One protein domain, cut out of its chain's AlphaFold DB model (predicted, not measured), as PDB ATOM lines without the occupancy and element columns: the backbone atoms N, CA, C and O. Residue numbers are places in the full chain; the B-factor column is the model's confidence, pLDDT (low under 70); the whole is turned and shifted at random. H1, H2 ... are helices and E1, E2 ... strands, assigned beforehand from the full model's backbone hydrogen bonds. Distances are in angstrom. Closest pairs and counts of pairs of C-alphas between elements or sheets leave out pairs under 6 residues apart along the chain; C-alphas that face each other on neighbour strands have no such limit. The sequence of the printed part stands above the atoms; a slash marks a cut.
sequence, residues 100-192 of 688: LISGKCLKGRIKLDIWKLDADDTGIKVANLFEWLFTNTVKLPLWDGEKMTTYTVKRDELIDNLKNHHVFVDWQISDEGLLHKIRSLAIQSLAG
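This is residues 100 to 192 of the 688 residues of the protein "Non-specific serine/threonine protein kinase" of Parachlamydia acanthamoebae (UniProt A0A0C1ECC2). Two strand hairpins, E1 with E2 and E3 with E4, join side by side into one strongly twisted sheet, with the helices H3 and H2 over one of its faces. The small helix H1 sits at one end of the whole and the last turns of H3 lie toward the other, while a long loop, residues 113 to 128, leads from E2 to H1. The printed part has 93 residues with three named helices and four named strands, along the chain E1 E2 H1 E3 E4 H2 H3; the sheet order is E2 E1 E3 E4, mixed, and the class is mixed, helices and strands. It is compact, with a radius of gyration of the C-alphas of 12.4 A, and spans 40 by 30 by 24 A.

Begin with the hairpin of E3, residues 137 to 144, and E4, residues 147 to 154: they are antiparallel, with N 140 and O 151 2.8 A apart. E3 bends by 51 degrees at residue 141. Beside it find E1, residues 101 to 106, parallel to E3, with N 143 and O 101 at 2.8 A. E1 pairs with E3 over residues 101 to 103 and with E2, residues 109 to 112, over residues 103 to 106. E1 and E2 form an antiparallel hairpin, where N 104 and O 111 are 2.9 A apart. Residues 109 to 110 of E2 also pair, antiparallel, with residues 124 to 125. Now look at H3, residues 175 to 190, on the sheet at a height over the sheet of 9.0 A: it lies over E1 and E3 and runs along the strands, at 23 degrees to E3 on the local plane. Its closest C-alphas to E1 are those of Arg 183 and Ile 101, 5.8 A apart. H2, residues 155 to 164, is on the same face, at a height of 8.5 A. H2 and H3 are close but not clearly touching, the C-alphas of Ile 159 and Leu 178 being closest at 8.0 A. H1, residues 129 to 134, only grazes the sheet, with its closest C-alphas to E4 those of Trp 132 and Thr 152, 7.3 A apart. In H1, H2 and H3 every O i to N i+4 pair is within hydrogen-bond range.

Find C-alpha 137 at (22.857, -23.335, -32.965); from there E3 runs 19.1 A, and E4 comes back over 21.5 A. E1 begins at C-alpha 101, (16.751, -7.566, -34.915), and measures 15.5 A; E2 measures 9.8 A. H1 measures 9.0 A, H2 14.2 A and H3 23.0 A, ending at C-alpha 190, (15.275, 1.162, -41.604).

The two C-alphas farthest apart are those of Phe 130 and Gly 192, at 39.7 A. The printed part has no cut, and the link from E2 to H1 is long, with 16 residues. Look for pLDDT under 70 at residue 100, residues 116 to 122, residue 184 and residues 187 to 192; the mean of the printed part is 81.6.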
ATOM      1  N   LEU A 100      18.232  -3.869 -32.270       62.75
ATOM      2  CA  LEU A 100      17.490  -5.113 -32.169       62.75
ATOM      3  C   LEU A 100      17.030  -5.568 -33.543       62.75
ATOM      4  O   LEU A 100      16.424  -4.837 -34.322       62.75
ATOM      5  N   ILE A 101      17.327  -6.831 -33.808       74.88
ATOM      6  CA  ILE A 101      16.751  -7.566 -34.915       74.88
ATOM      7  C   ILE A 101      15.268  -7.719 -34.561       74.88
ATOM      8  O   ILE A 101      14.954  -8.338 -33.547       74.88
ATOM      9  N   SER A 102      14.361  -7.123 -35.332       82.06
ATOM     10  CA  SER A 102      12.921  -7.280 -35.114       82.06
ATOM     11  C   SER A 102      12.349  -8.359 -36.028       82.06
ATOM     12  O   SER A 102      12.857  -8.616 -37.126       82.06
ATOM     13  N   GLY A 103      11.321  -9.047 -35.547       87.25
ATOM     14  CA  GLY A 103      10.652 -10.102 -36.290       87.25
ATOM     15  C   GLY A 103       9.519 -10.717 -35.490       87.25
ATOM     16  O   GLY A 103       9.174 -10.241 -34.414       87.25
ATOM     17  N   LYS A 104       8.945 -11.804 -35.997       89.44
ATOM     18  CA  LYS A 104       7.940 -12.592 -35.275       89.44
ATOM     19  C   LYS A 104       8.252 -14.073 -35.353       89.44
ATOM     20  O   LYS A 104       8.550 -14.583 -36.438       89.44
ATOM     21  N   CYS A 105       8.149 -14.776 -34.228       89.81
ATOM     22  CA  CYS A 105       8.150 -16.233 -34.232       89.81
ATOM     23  C   CYS A 105       6.730 -16.752 -34.488       89.81
ATOM     24  O   CYS A 105       5.848 -16.670 -33.635       89.81
ATOM     25  N   LEU A 106       6.498 -17.315 -35.672       89.00
ATOM     26  CA  LEU A 106       5.222 -17.892 -36.077       89.00
ATOM     27  C   LEU A 106       5.412 -19.387 -36.325       89.00
ATOM     28  O   LEU A 106       6.224 -19.793 -37.153       89.00
ATOM     29  N   LYS A 107       4.669 -20.223 -35.586       90.06
ATOM     30  CA  LYS A 107       4.710 -21.696 -35.705       90.06
ATOM     31  C   LYS A 107       6.132 -22.286 -35.587       90.06
ATOM     32  O   LYS A 107       6.477 -23.232 -36.286       90.06
ATOM     33  N   GLY A 108       6.964 -21.723 -34.705       90.69
ATOM     34  CA  GLY A 108       8.343 -22.185 -34.489       90.69
ATOM     35  C   GLY A 108       9.342 -21.740 -35.561       90.69
ATOM     36  O   GLY A 108      10.460 -22.248 -35.591       90.69
ATOM     37  N   ARG A 109       8.970 -20.795 -36.431       91.62
ATOM     38  CA  ARG A 109       9.869 -20.154 -37.396       91.62
ATOM     39  C   ARG A 109       9.916 -18.654 -37.164       91.62
ATOM     40  O   ARG A 109       8.890 -18.032 -36.915       91.62
ATOM     41  N   ILE A 110      11.099 -18.071 -37.251       91.38
ATOM     42  CA  ILE A 110      11.323 -16.637 -37.101       91.38
ATOM     43  C   ILE A 110      11.301 -15.988 -38.478       91.38
ATOM     44  O   ILE A 110      12.121 -16.317 -39.336       91.38
ATOM     45  N   LYS A 111      10.393 -15.032 -38.669       90.25
ATOM     46  CA  LYS A 111      10.402 -14.120 -39.815       90.25
ATOM     47  C   LYS A 111      10.962 -12.783 -39.347       90.25
ATOM     48  O   LYS A 111      10.378 -12.167 -38.461       90.25
ATOM     49  N   LEU A 112      12.100 -12.367 -39.897       88.00
ATOM     50  CA  LEU A 112      12.692 -11.066 -39.583       88.00
ATOM     51  C   LEU A 112      11.962  -9.971 -40.369       88.00
ATOM     52  O   LEU A 112      11.731 -10.128 -41.568       88.00
ATOM     53  N   ASP A 113      11.642  -8.846 -39.731       82.00
ATOM     54  CA  ASP A 113      10.905  -7.741 -40.371       82.00
ATOM     55  C   ASP A 113      11.713  -7.058 -41.486       82.00
ATOM     56  O   ASP A 113      11.173  -6.352 -42.338       82.00
ATOM     57  N   ILE A 114      13.028  -7.282 -41.493       81.12
ATOM     58  CA  ILE A 114      13.954  -6.777 -42.508       81.12
ATOM     59  C   ILE A 114      13.658  -7.380 -43.893       81.12
ATOM     60  O   ILE A 114      13.996  -6.773 -44.909       81.12
ATOM     61  N   TRP A 115      12.949  -8.511 -43.940       84.81
ATOM     62  CA  TRP A 115      12.529  -9.234 -45.140       84.81
ATOM     63  C   TRP A 115      11.115  -8.819 -45.583       84.81
ATOM     64  O   TRP A 115      10.163  -9.599 -45.538       84.81
ATOM     65  N   LYS A 116      10.960  -7.557 -46.008       62.22
ATOM     66  CA  LYS A 116       9.658  -6.903 -46.271       62.22
ATOM     67  C   LYS A 116       8.792  -7.516 -47.393       62.22
ATOM     68  O   LYS A 116       7.661  -7.072 -47.562       62.22
ATOM     69  N   LEU A 117       9.280  -8.498 -48.158       59.09
ATOM     70  CA  LEU A 117       8.605  -9.013 -49.364       59.09
ATOM     71  C   LEU A 117       8.477 -10.539 -49.445       59.09
ATOM     72  O   LEU A 117       8.087 -11.050 -50.491       59.09
ATOM     73  N   ASP A 118       8.785 -11.279 -48.379       57.03
ATOM     74  CA  ASP A 118       8.873 -12.730 -48.527       57.03
ATOM     75  C   ASP A 118       7.523 -13.450 -48.464       57.03
ATOM     76  O   ASP A 118       6.764 -13.297 -47.492       57.03
ATOM     77  N   ALA A 119       7.267 -14.259 -49.496       53.38
ATOM     78  CA  ALA A 119       6.125 -15.154 -49.620       53.38
ATOM     79  C   ALA A 119       6.276 -16.327 -48.633       53.38
ATOM     80  O   ALA A 119       7.056 -17.245 -48.845       53.38
ATOM     81  N   ASP A 120       5.556 -16.224 -47.518       57.84
ATOM     82  CA  ASP A 120       5.116 -17.222 -46.530       57.84
ATOM     83  C   ASP A 120       5.969 -18.429 -46.057       57.84
ATOM     84  O   ASP A 120       5.512 -19.062 -45.107       57.84
ATOM     85  N   ASP A 121       7.189 -18.736 -46.533       57.62
ATOM     86  CA  ASP A 121       7.862 -19.986 -46.082       57.62
ATOM     87  C   ASP A 121       9.394 -19.990 -45.866       57.62
ATOM     88  O   ASP A 121       9.992 -21.039 -45.631       57.62
ATOM     89  N   THR A 122      10.066 -18.840 -45.847       68.19
ATOM     90  CA  THR A 122      11.538 -18.749 -45.659       68.19
ATOM     91  C   THR A 122      11.995 -18.522 -44.211       68.19
ATOM     92  O   THR A 122      13.167 -18.233 -43.965       68.19
ATOM     93  N   GLY A 123      11.095 -18.629 -43.227       83.81
ATOM     94  CA  GLY A 123      11.412 -18.336 -41.825       83.81
ATOM     95  C   GLY A 123      12.480 -19.262 -41.222       83.81
ATOM     96  O   GLY A 123      12.513 -20.462 -41.495       83.81
ATOM     97  N   ILE A 124      13.317 -18.712 -40.342       92.00
ATOM     98  CA  ILE A 124      14.415 -19.424 -39.669       92.00
ATOM     99  C   ILE A 124      13.828 -20.346 -38.590       92.00
ATOM    100  O   ILE A 124      13.172 -19.854 -37.667       92.00
ATOM    101  N   LYS A 125      14.038 -21.666 -38.650       92.81
ATOM    102  CA  LYS A 125      13.474 -22.578 -37.643       92.81
ATOM    103  C   LYS A 125      14.125 -22.376 -36.274       92.81
ATOM    104  O   LYS A 125      15.350 -22.375 -36.125       92.81
ATOM    105  N   VAL A 126      13.284 -22.264 -35.249       94.12
ATOM    106  CA  VAL A 126      13.700 -22.335 -33.846       94.12
ATOM    107  C   VAL A 126      14.037 -23.788 -33.530       94.12
ATOM    108  O   VAL A 126      13.204 -24.681 -33.701       94.12
ATOM    109  N   ALA A 127      15.266 -24.028 -33.084       93.50
ATOM    110  CA  ALA A 127      15.745 -25.353 -32.735       93.50
ATOM    111  C   ALA A 127      14.969 -25.890 -31.526       93.50
ATOM    112  O   ALA A 127      14.845 -25.222 -30.494       93.50
ATOM    113  N   ASN A 128      14.464 -27.118 -31.633       93.94
ATOM    114  CA  ASN A 128      13.910 -27.817 -30.476       93.94
ATOM    115  C   ASN A 128      15.030 -28.313 -29.536       93.94
ATOM    116  O   ASN A 128      16.216 -28.233 -29.857       93.94
ATOM    117  N   LEU A 129      14.660 -28.849 -28.367       89.50
ATOM    118  CA  LEU A 129      15.619 -29.304 -27.352       89.50
ATOM    119  C   LEU A 129      16.640 -30.323 -27.892       89.50
ATOM    120  O   LEU A 129      17.813 -30.250 -27.540       89.50
ATOM    121  N   PHE A 130      16.216 -31.251 -28.753       89.62
ATOM    122  CA  PHE A 130      17.115 -32.239 -29.353       89.62
ATOM    123  C   PHE A 130      18.044 -31.591 -30.379       89.62
ATOM    124  O   PHE A 130      19.249 -31.814 -30.350       89.62
ATOM    125  N   GLU A 131      17.516 -30.736 -31.251       89.50
ATOM    126  CA  GLU A 131      18.326 -30.005 -32.227       89.50
ATOM    127  C   GLU A 131      19.366 -29.116 -31.528       89.50
ATOM    128  O   GLU A 131      20.513 -29.070 -31.963       89.50
ATOM    129  N   TRP A 132      19.021 -28.492 -30.400       85.81
ATOM    130  CA  TRP A 132      19.961 -27.708 -29.596       85.81
ATOM    131  C   TRP A 132      21.151 -28.528 -29.076       85.81
ATOM    132  O   TRP A 132      22.266 -28.015 -29.023       85.81
ATOM    133  N   LEU A 133      20.934 -29.797 -28.722       80.62
ATOM    134  CA  LEU A 133      21.983 -30.677 -28.197       80.62
ATOM    135  C   LEU A 133      22.895 -31.257 -29.286       80.62
ATOM    136  O   LEU A 133      24.044 -31.589 -28.998       80.62
ATOM    137  N   PHE A 134      22.391 -31.399 -30.515       88.94
ATOM    138  CA  PHE A 134      23.063 -32.164 -31.572       88.94
ATOM    139  C   PHE A 134      23.419 -31.354 -32.822       88.94
ATOM    140  O   PHE A 134      24.032 -31.898 -33.739       88.94
ATOM    141  N   THR A 135      23.058 -30.071 -32.890       90.12
ATOM    142  CA  THR A 135      23.369 -29.205 -34.036       90.12
ATOM    143  C   THR A 135      24.011 -27.896 -33.597       90.12
ATOM    144  O   THR A 135      23.825 -27.433 -32.471       90.12
ATOM    145  N   ASN A 136      24.774 -27.281 -34.503       88.81
ATOM    146  CA  ASN A 136      25.311 -25.947 -34.272       88.81
ATOM    147  C   ASN A 136      24.159 -24.944 -34.286       88.81
ATOM    148  O   ASN A 136      23.501 -24.741 -35.309       88.81
ATOM    149  N   THR A 137      23.929 -24.310 -33.145       93.94
ATOM    150  CA  THR A 137      22.857 -23.335 -32.965       93.94
ATOM    151  C   THR A 137      23.424 -21.973 -32.616       93.94
ATOM    152  O   THR A 137      24.519 -21.863 -32.075       93.94
ATOM    153  N   VAL A 138      22.659 -20.935 -32.932       91.88
ATOM    154  CA  VAL A 138      22.975 -19.544 -32.619       91.88
ATOM    155  C   VAL A 138      21.856 -18.994 -31.754       91.88
ATOM    156  O   VAL A 138      20.675 -19.219 -32.026       91.88
ATOM    157  N   LYS A 139      22.219 -18.258 -30.704       92.69
ATOM    158  CA  LYS A 139      21.252 -17.479 -29.930       92.69
ATOM    159  C   LYS A 139      20.947 -16.192 -30.684       92.69
ATOM    160  O   LYS A 139      21.809 -15.332 -30.804       92.69
ATOM    161  N   LEU A 140      19.726 -16.079 -31.187       91.00
ATOM    162  CA  LEU A 140      19.219 -14.936 -31.926       91.00
ATOM    163  C   LEU A 140      18.313 -14.096 -31.010       91.00
ATOM    164  O   LEU A 140      17.143 -14.445 -30.835       91.00
ATOM    165  N   PRO A 141      18.832 -13.018 -30.391       84.00
ATOM    166  CA  PRO A 141      18.000 -12.049 -29.688       84.00
ATOM    167  C   PRO A 141      17.120 -11.315 -30.704       84.00
ATOM    168  O   PRO A 141      17.630 -10.668 -31.624       84.00
ATOM    169  N   LEU A 142      15.805 -11.450 -30.549       85.50
ATOM    170  CA  LEU A 142      14.799 -10.913 -31.456       85.50
ATOM    171  C   LEU A 142      13.798 -10.052 -30.681       85.50
ATOM    172  O   LEU A 142      13.272 -10.473 -29.650       85.50
ATOM    173  N   TRP A 143      13.486  -8.870 -31.195       81.69
ATOM    174  CA  TRP A 143      12.330  -8.103 -30.741       81.69
ATOM    175  C   TRP A 143      11.064  -8.683 -31.379       81.69
ATOM    176  O   TRP A 143      10.801  -8.445 -32.558       81.69
ATOM    177  N   ASP A 144      10.323  -9.483 -30.608       84.25
ATOM    178  CA  ASP A 144       9.115 -10.182 -31.049       84.25
ATOM    179  C   ASP A 144       7.865  -9.494 -30.496       84.25
ATOM    180  O   ASP A 144       7.466  -9.690 -29.341       84.25
ATOM    181  N   GLY A 145       7.277  -8.627 -31.321       82.12
ATOM    182  CA  GLY A 145       6.145  -7.789 -30.935       82.12
ATOM    183  C   GLY A 145       6.534  -6.740 -29.892       82.12
ATOM    184  O   GLY A 145       7.081  -5.697 -30.240       82.12
ATOM    185  N   GLU A 146       6.226  -7.007 -28.623       76.50
ATOM    186  CA  GLU A 146       6.414  -6.070 -27.500       76.50
ATOM    187  C   GLU A 146       7.513  -6.498 -26.521       76.50
ATOM    188  O   GLU A 146       7.712  -5.848 -25.497       76.50
ATOM    189  N   LYS A 147       8.220  -7.603 -26.789       77.56
ATOM    190  CA  LYS A 147       9.250  -8.112 -25.879       77.56
ATOM    191  C   LYS A 147      10.481  -8.623 -26.612       77.56
ATOM    192  O   LYS A 147      10.397  -9.245 -27.670       77.56
ATOM    193  N   MET A 148      11.633  -8.443 -25.976       75.12
ATOM    194  CA  MET A 148      12.880  -9.062 -26.412       75.12
ATOM    195  C   MET A 148      12.866 -10.549 -26.031       75.12
ATOM    196  O   MET A 148      12.707 -10.899 -24.861       75.12
ATOM    197  N   THR A 149      12.988 -11.427 -27.022       82.56
ATOM    198  CA  THR A 149      13.012 -12.881 -26.846       82.56
ATOM    199  C   THR A 149      14.238 -13.450 -27.547       82.56
ATOM    200  O   THR A 149      14.431 -13.255 -28.745       82.56
ATOM    201  N   THR A 150      15.072 -14.181 -26.810       88.56
ATOM    202  CA  THR A 150      16.221 -14.878 -27.394       88.56
ATOM    203  C   THR A 150      15.798 -16.258 -27.857       88.56
ATOM    204  O   THR A 150      15.474 -17.126 -27.044       88.56
ATOM    205  N   TYR A 151      15.838 -16.470 -29.165       93.06
ATOM    206  CA  TYR A 151      15.544 -17.755 -29.777       93.06
ATOM    207  C   TYR A 151      16.832 -18.516 -30.071       93.06
ATOM    208  O   TYR A 151      17.806 -17.945 -30.548       93.06
ATOM    209  N   THR A 152      16.841 -19.821 -29.828       93.69
ATOM    210  CA  THR A 152      17.915 -20.691 -30.314       93.69
ATOM    211  C   THR A 152      17.536 -21.153 -31.713       93.69
ATOM    212  O   THR A 152      16.552 -21.869 -31.871       93.69
ATOM    213  N   VAL A 153      18.286 -20.741 -32.730       95.62
ATOM    214  CA  VAL A 153      18.041 -21.120 -34.129       95.62
ATOM    215  C   VAL A 153      19.172 -21.981 -34.655       95.62
ATOM    216  O   VAL A 153      20.301 -21.891 -34.167       95.62
ATOM    217  N   LYS A 154      18.898 -22.815 -35.656       94.38
ATOM    218  CA  LYS A 154      19.972 -23.553 -36.320       94.38
ATOM    219  C   LYS A 154      20.849 -22.611 -37.137       94.38
ATOM    220  O   LYS A 154      20.354 -21.711 -37.817       94.38
ATOM    221  N   ARG A 155      22.163 -22.801 -37.040       93.56
ATOM    222  CA  ARG A 155      23.151 -21.925 -37.675       93.56
ATOM    223  C   ARG A 155      23.073 -21.965 -39.199       93.56
ATOM    224  O   ARG A 155      23.141 -20.920 -39.836       93.56
ATOM    225  N   ASP A 156      22.989 -23.163 -39.756       94.06
ATOM    226  CA  ASP A 156      22.889 -23.417 -41.192       94.06
ATOM    227  C   ASP A 156      21.624 -22.793 -41.777       94.06
ATOM    228  O   ASP A 156      21.723 -22.020 -42.721       94.06
ATOM    229  N   GLU A 157      20.468 -22.992 -41.141       92.88
ATOM    230  CA  GLU A 157      19.220 -22.363 -41.582       92.88
ATOM    231  C   GLU A 157      19.270 -20.829 -41.507       92.88
ATOM    232  O   GLU A 157      18.722 -20.149 -42.374       92.88
ATOM    233  N   LEU A 158      19.946 -20.261 -40.502       93.06
ATOM    234  CA  LEU A 158      20.145 -18.812 -40.407       93.06
ATOM    235  C   LEU A 158      21.044 -18.283 -41.539       93.06
ATOM    236  O   LEU A 158      20.759 -17.237 -42.122       93.06
ATOM    237  N   ILE A 159      22.116 -19.007 -41.865       92.69
ATOM    238  CA  ILE A 159      23.018 -18.690 -42.981       92.69
ATOM    239  C   ILE A 159      22.292 -18.821 -44.323       92.69
ATOM    240  O   ILE A 159      22.445 -17.963 -45.192       92.69
ATOM    241  N   ASP A 160      21.495 -19.869 -44.498       90.94
ATOM    242  CA  ASP A 160      20.753 -20.108 -45.731       90.94
ATOM    243  C   ASP A 160      19.621 -19.094 -45.903       90.94
ATOM    244  O   ASP A 160      19.437 -18.587 -47.008       90.94
ATOM    245  N   ASN A 161      18.947 -18.687 -44.819       90.69
ATOM    246  CA  ASN A 161      18.018 -17.558 -44.852       90.69
ATOM    247  C   ASN A 161      18.724 -16.287 -45.354       90.69
ATOM    248  O   ASN A 161      18.241 -15.652 -46.287       90.69
ATOM    249  N   LEU A 162      19.909 -15.958 -44.829       87.50
ATOM    250  CA  LEU A 162      20.679 -14.803 -45.307       87.50
ATOM    251  C   LEU A 162      21.026 -14.909 -46.798       87.50
ATOM    252  O   LEU A 162      20.825 -13.948 -47.542       87.50
ATOM    253  N   LYS A 163      21.472 -16.078 -47.266       84.19
ATOM    254  CA  LYS A 163      21.776 -16.296 -48.690       84.19
ATOM    255  C   LYS A 163      20.550 -16.165 -49.585       84.19
ATOM    256  O   LYS A 163      20.660 -15.563 -50.652       84.19
ATOM    257  N   ASN A 164      19.401 -16.687 -49.152       84.81
ATOM    258  CA  ASN A 164      18.133 -16.560 -49.875       84.81
ATOM    259  C   ASN A 164      17.720 -15.091 -50.033       84.81
ATOM    260  O   ASN A 164      17.087 -14.731 -51.017       84.81
ATOM    261  N   HIS A 165      18.168 -14.230 -49.119       79.62
ATOM    262  CA  HIS A 165      18.012 -12.781 -49.196       79.62
ATOM    263  C   HIS A 165      19.212 -12.051 -49.817       79.62
ATOM    264  O   HIS A 165      19.408 -10.859 -49.580       79.62
ATOM    265  N   HIS A 166      20.023 -12.747 -50.617       82.50
ATOM    266  CA  HIS A 166      21.213 -12.213 -51.292       82.50
ATOM    267  C   HIS A 166      22.283 -11.640 -50.347       82.50
ATOM    268  O   HIS A 166      23.127 -10.838 -50.752       82.50
ATOM    269  N   VAL A 167      22.301 -12.082 -49.090       79.25
ATOM    270  CA  VAL A 167      23.337 -11.735 -48.118       79.25
ATOM    271  C   VAL A 167      24.347 -12.871 -48.061       79.25
ATOM    272  O   VAL A 167      24.138 -13.903 -47.425       79.25
ATOM    273  N   PHE A 168      25.490 -12.653 -48.705       81.25
ATOM    274  CA  PHE A 168      26.596 -13.600 -48.662       81.25
ATOM    275  C   PHE A 168      27.302 -13.545 -47.302       81.25
ATOM    276  O   PHE A 168      27.774 -12.494 -46.860       81.25
ATOM    277  N   VAL A 169      27.376 -14.700 -46.645       81.31
ATOM    278  CA  VAL A 169      28.114 -14.934 -45.400       81.31
ATOM    279  C   VAL A 169      28.947 -16.207 -45.541       81.31
ATOM    280  O   VAL A 169      28.472 -17.212 -46.073       81.31
ATOM    281  N   ASP A 170      30.199 -16.150 -45.088       80.62
ATOM    282  CA  ASP A 170      31.088 -17.313 -45.031       80.62
ATOM    283  C   ASP A 170      30.545 -18.323 -44.009       80.62
ATOM    284  O   ASP A 170      30.160 -17.944 -42.902       80.62
ATOM    285  N   TRP A 171      30.542 -19.611 -44.351       85.31
ATOM    286  CA  TRP A 171      30.171 -20.688 -43.430       85.31
ATOM    287  C   TRP A 171      31.026 -20.707 -42.154       85.31
ATOM    288  O   TRP A 171      30.555 -21.161 -41.110       85.31
ATOM    289  N   GLN A 172      32.261 -20.201 -42.223       83.88
ATOM    290  CA  GLN A 172      33.200 -20.108 -41.103       83.88
ATOM    291  C   GLN A 172      33.057 -18.829 -40.263       83.88
ATOM    292  O   GLN A 172      33.826 -18.648 -39.317       83.88
ATOM    293  N   ILE A 173      32.110 -17.932 -40.574       80.50
ATOM    294  CA  ILE A 173      31.855 -16.745 -39.743       80.50
ATOM    295  C   ILE A 173      31.586 -17.173 -38.290       80.50
ATOM    296  O   ILE A 173      31.119 -18.285 -38.059       80.50
ATOM    297  N   SER A 174      31.877 -16.334 -37.295       81.94
ATOM    298  CA  SER A 174      31.493 -16.603 -35.901       81.94
ATOM    299  C   SER A 174      30.000 -16.328 -35.672       81.94
ATOM    300  O   SER A 174      29.343 -15.690 -36.495       81.94
ATOM    301  N   ASP A 175      29.422 -16.811 -34.570       84.56
ATOM    302  CA  ASP A 175      28.037 -16.492 -34.173       84.56
ATOM    303  C   ASP A 175      27.831 -14.983 -34.029       84.56
ATOM    304  O   ASP A 175      26.858 -14.425 -34.529       84.56
ATOM    305  N   GLU A 176      28.791 -14.309 -33.401       73.88
ATOM    306  CA  GLU A 176      28.752 -12.868 -33.181       73.88
ATOM    307  C   GLU A 176      28.868 -12.086 -34.496       73.88
ATOM    308  O   GLU A 176      28.093 -11.158 -34.729       73.88
ATOM    309  N   GLY A 177      29.747 -12.518 -35.407       72.12
ATOM    310  CA  GLY A 177      29.842 -11.946 -36.751       72.12
ATOM    311  C   GLY A 177      28.558 -12.138 -37.564       72.12
ATOM    312  O   GLY A 177      28.133 -11.226 -38.276       72.12
ATOM    313  N   LEU A 178      27.900 -13.292 -37.416       83.69
ATOM    314  CA  LEU A 178      26.617 -13.583 -38.060       83.69
ATOM    315  C   LEU A 178      25.505 -12.659 -37.538       83.69
ATOM    316  O   LEU A 178      24.801 -12.035 -38.331       83.69
ATOM    317  N   LEU A 179      25.388 -12.504 -36.216       81.06
ATOM    318  CA  LEU A 179      24.421 -11.592 -35.591       81.06
ATOM    319  C   LEU A 179      24.687 -10.132 -35.962       81.06
ATOM    320  O   LEU A 179      23.752  -9.391 -36.265       81.06
ATOM    321  N   HIS A 180      25.953  -9.720 -35.982       71.94
ATOM    322  CA  HIS A 180      26.343  -8.382 -36.407       71.94
ATOM    323  C   HIS A 180      25.908  -8.104 -37.851       71.94
ATOM    324  O   HIS A 180      25.347  -7.043 -38.133       71.94
ATOM    325  N   LYS A 181      26.078  -9.075 -38.759       78.06
ATOM    326  CA  LYS A 181      25.619  -8.947 -40.147       78.06
ATOM    327  C   LYS A 181      24.106  -8.734 -40.216       78.06
ATOM    328  O   LYS A 181      23.663  -7.815 -40.899       78.06
ATOM    329  N   ILE A 182      23.322  -9.501 -39.461       81.88
ATOM    330  CA  ILE A 182      21.859  -9.342 -39.416       81.88
ATOM    331  C   ILE A 182      21.466  -7.962 -38.873       81.88
ATOM    332  O   ILE A 182      20.626  -7.283 -39.461       81.88
ATOM    333  N   ARG A 183      22.122  -7.494 -37.803       74.12
ATOM    334  CA  ARG A 183      21.902  -6.145 -37.250       74.12
ATOM    335  C   ARG A 183      22.210  -5.052 -38.278       74.12
ATOM    336  O   ARG A 183      21.429  -4.116 -38.423       74.12
ATOM    337  N   SER A 184      23.299  -5.192 -39.038       65.88
ATOM    338  CA  SER A 184      23.664  -4.234 -40.094       65.88
ATOM    339  C   SER A 184      22.610  -4.142 -41.205       65.88
ATOM    340  O   SER A 184      22.329  -3.054 -41.703       65.88
ATOM    341  N   LEU A 185      21.962  -5.259 -41.543       74.88
ATOM    342  CA  LEU A 185      20.883  -5.302 -42.534       74.88
ATOM    343  C   LEU A 185      19.589  -4.689 -42.000       74.88
ATOM    344  O   LEU A 185      18.888  -3.995 -42.733       74.88
ATOM    345  N   ALA A 186      19.290  -4.900 -40.716       70.12
ATOM    346  CA  ALA A 186      18.163  -4.246 -40.057       70.12
ATOM    347  C   ALA A 186      18.286  -2.725 -40.112       70.12
ATOM    348  O   ALA A 186      17.343  -2.034 -40.492       70.12
ATOM    349  N   ILE A 187      19.489  -2.222 -39.848       60.41
ATOM    350  CA  ILE A 187      19.827  -0.806 -39.983       60.41
ATOM    351  C   ILE A 187      19.617  -0.317 -41.427       60.41
ATOM    352  O   ILE A 187      18.983   0.716 -41.636       60.41
ATOM    353  N   GLN A 188      20.105  -1.056 -42.429       63.50
ATOM    354  CA  GLN A 188      19.932  -0.692 -43.844       63.50
ATOM    355  C   GLN A 188      18.451  -0.655 -44.261       63.50
ATOM    356  O   GLN A 188      18.036   0.255 -44.974       63.50
ATOM    357  N   SER A 189      17.633  -1.597 -43.780       65.38
ATOM    358  CA  SER A 189      16.190  -1.662 -44.073       65.38
ATOM    359  C   SER A 189      15.385  -0.522 -43.428       65.38
ATOM    360  O   SER A 189      14.360  -0.093 -43.979       65.38
ATOM    361  N   LEU A 190      15.848  -0.005 -42.283       59.34
ATOM    362  CA  LEU A 190      15.275   1.162 -41.604       59.34
ATOM    363  C   LEU A 190      15.593   2.483 -42.323       59.34
ATOM    364  O   LEU A 190      14.791   3.410 -42.251       59.34
ATOM    365  N   ALA A 191      16.701   2.559 -43.067       55.88
ATOM    366  CA  ALA A 191      17.119   3.768 -43.788       55.88
ATOM    367  C   ALA A 191      16.290   4.084 -45.059       55.88
ATOM    368  O   ALA A 191      16.449   5.155 -45.643       55.88
ATOM    369  N   GLY A 192      15.370   3.200 -45.468       53.25
ATOM    370  CA  GLY A 192      14.459   3.414 -46.599       53.25
ATOM    371  C   GLY A 192      15.090   3.190 -47.985       53.25
ATOM    372  O   GLY A 192      16.274   3.408 -48.214       53.25
TER     373      GLY A 192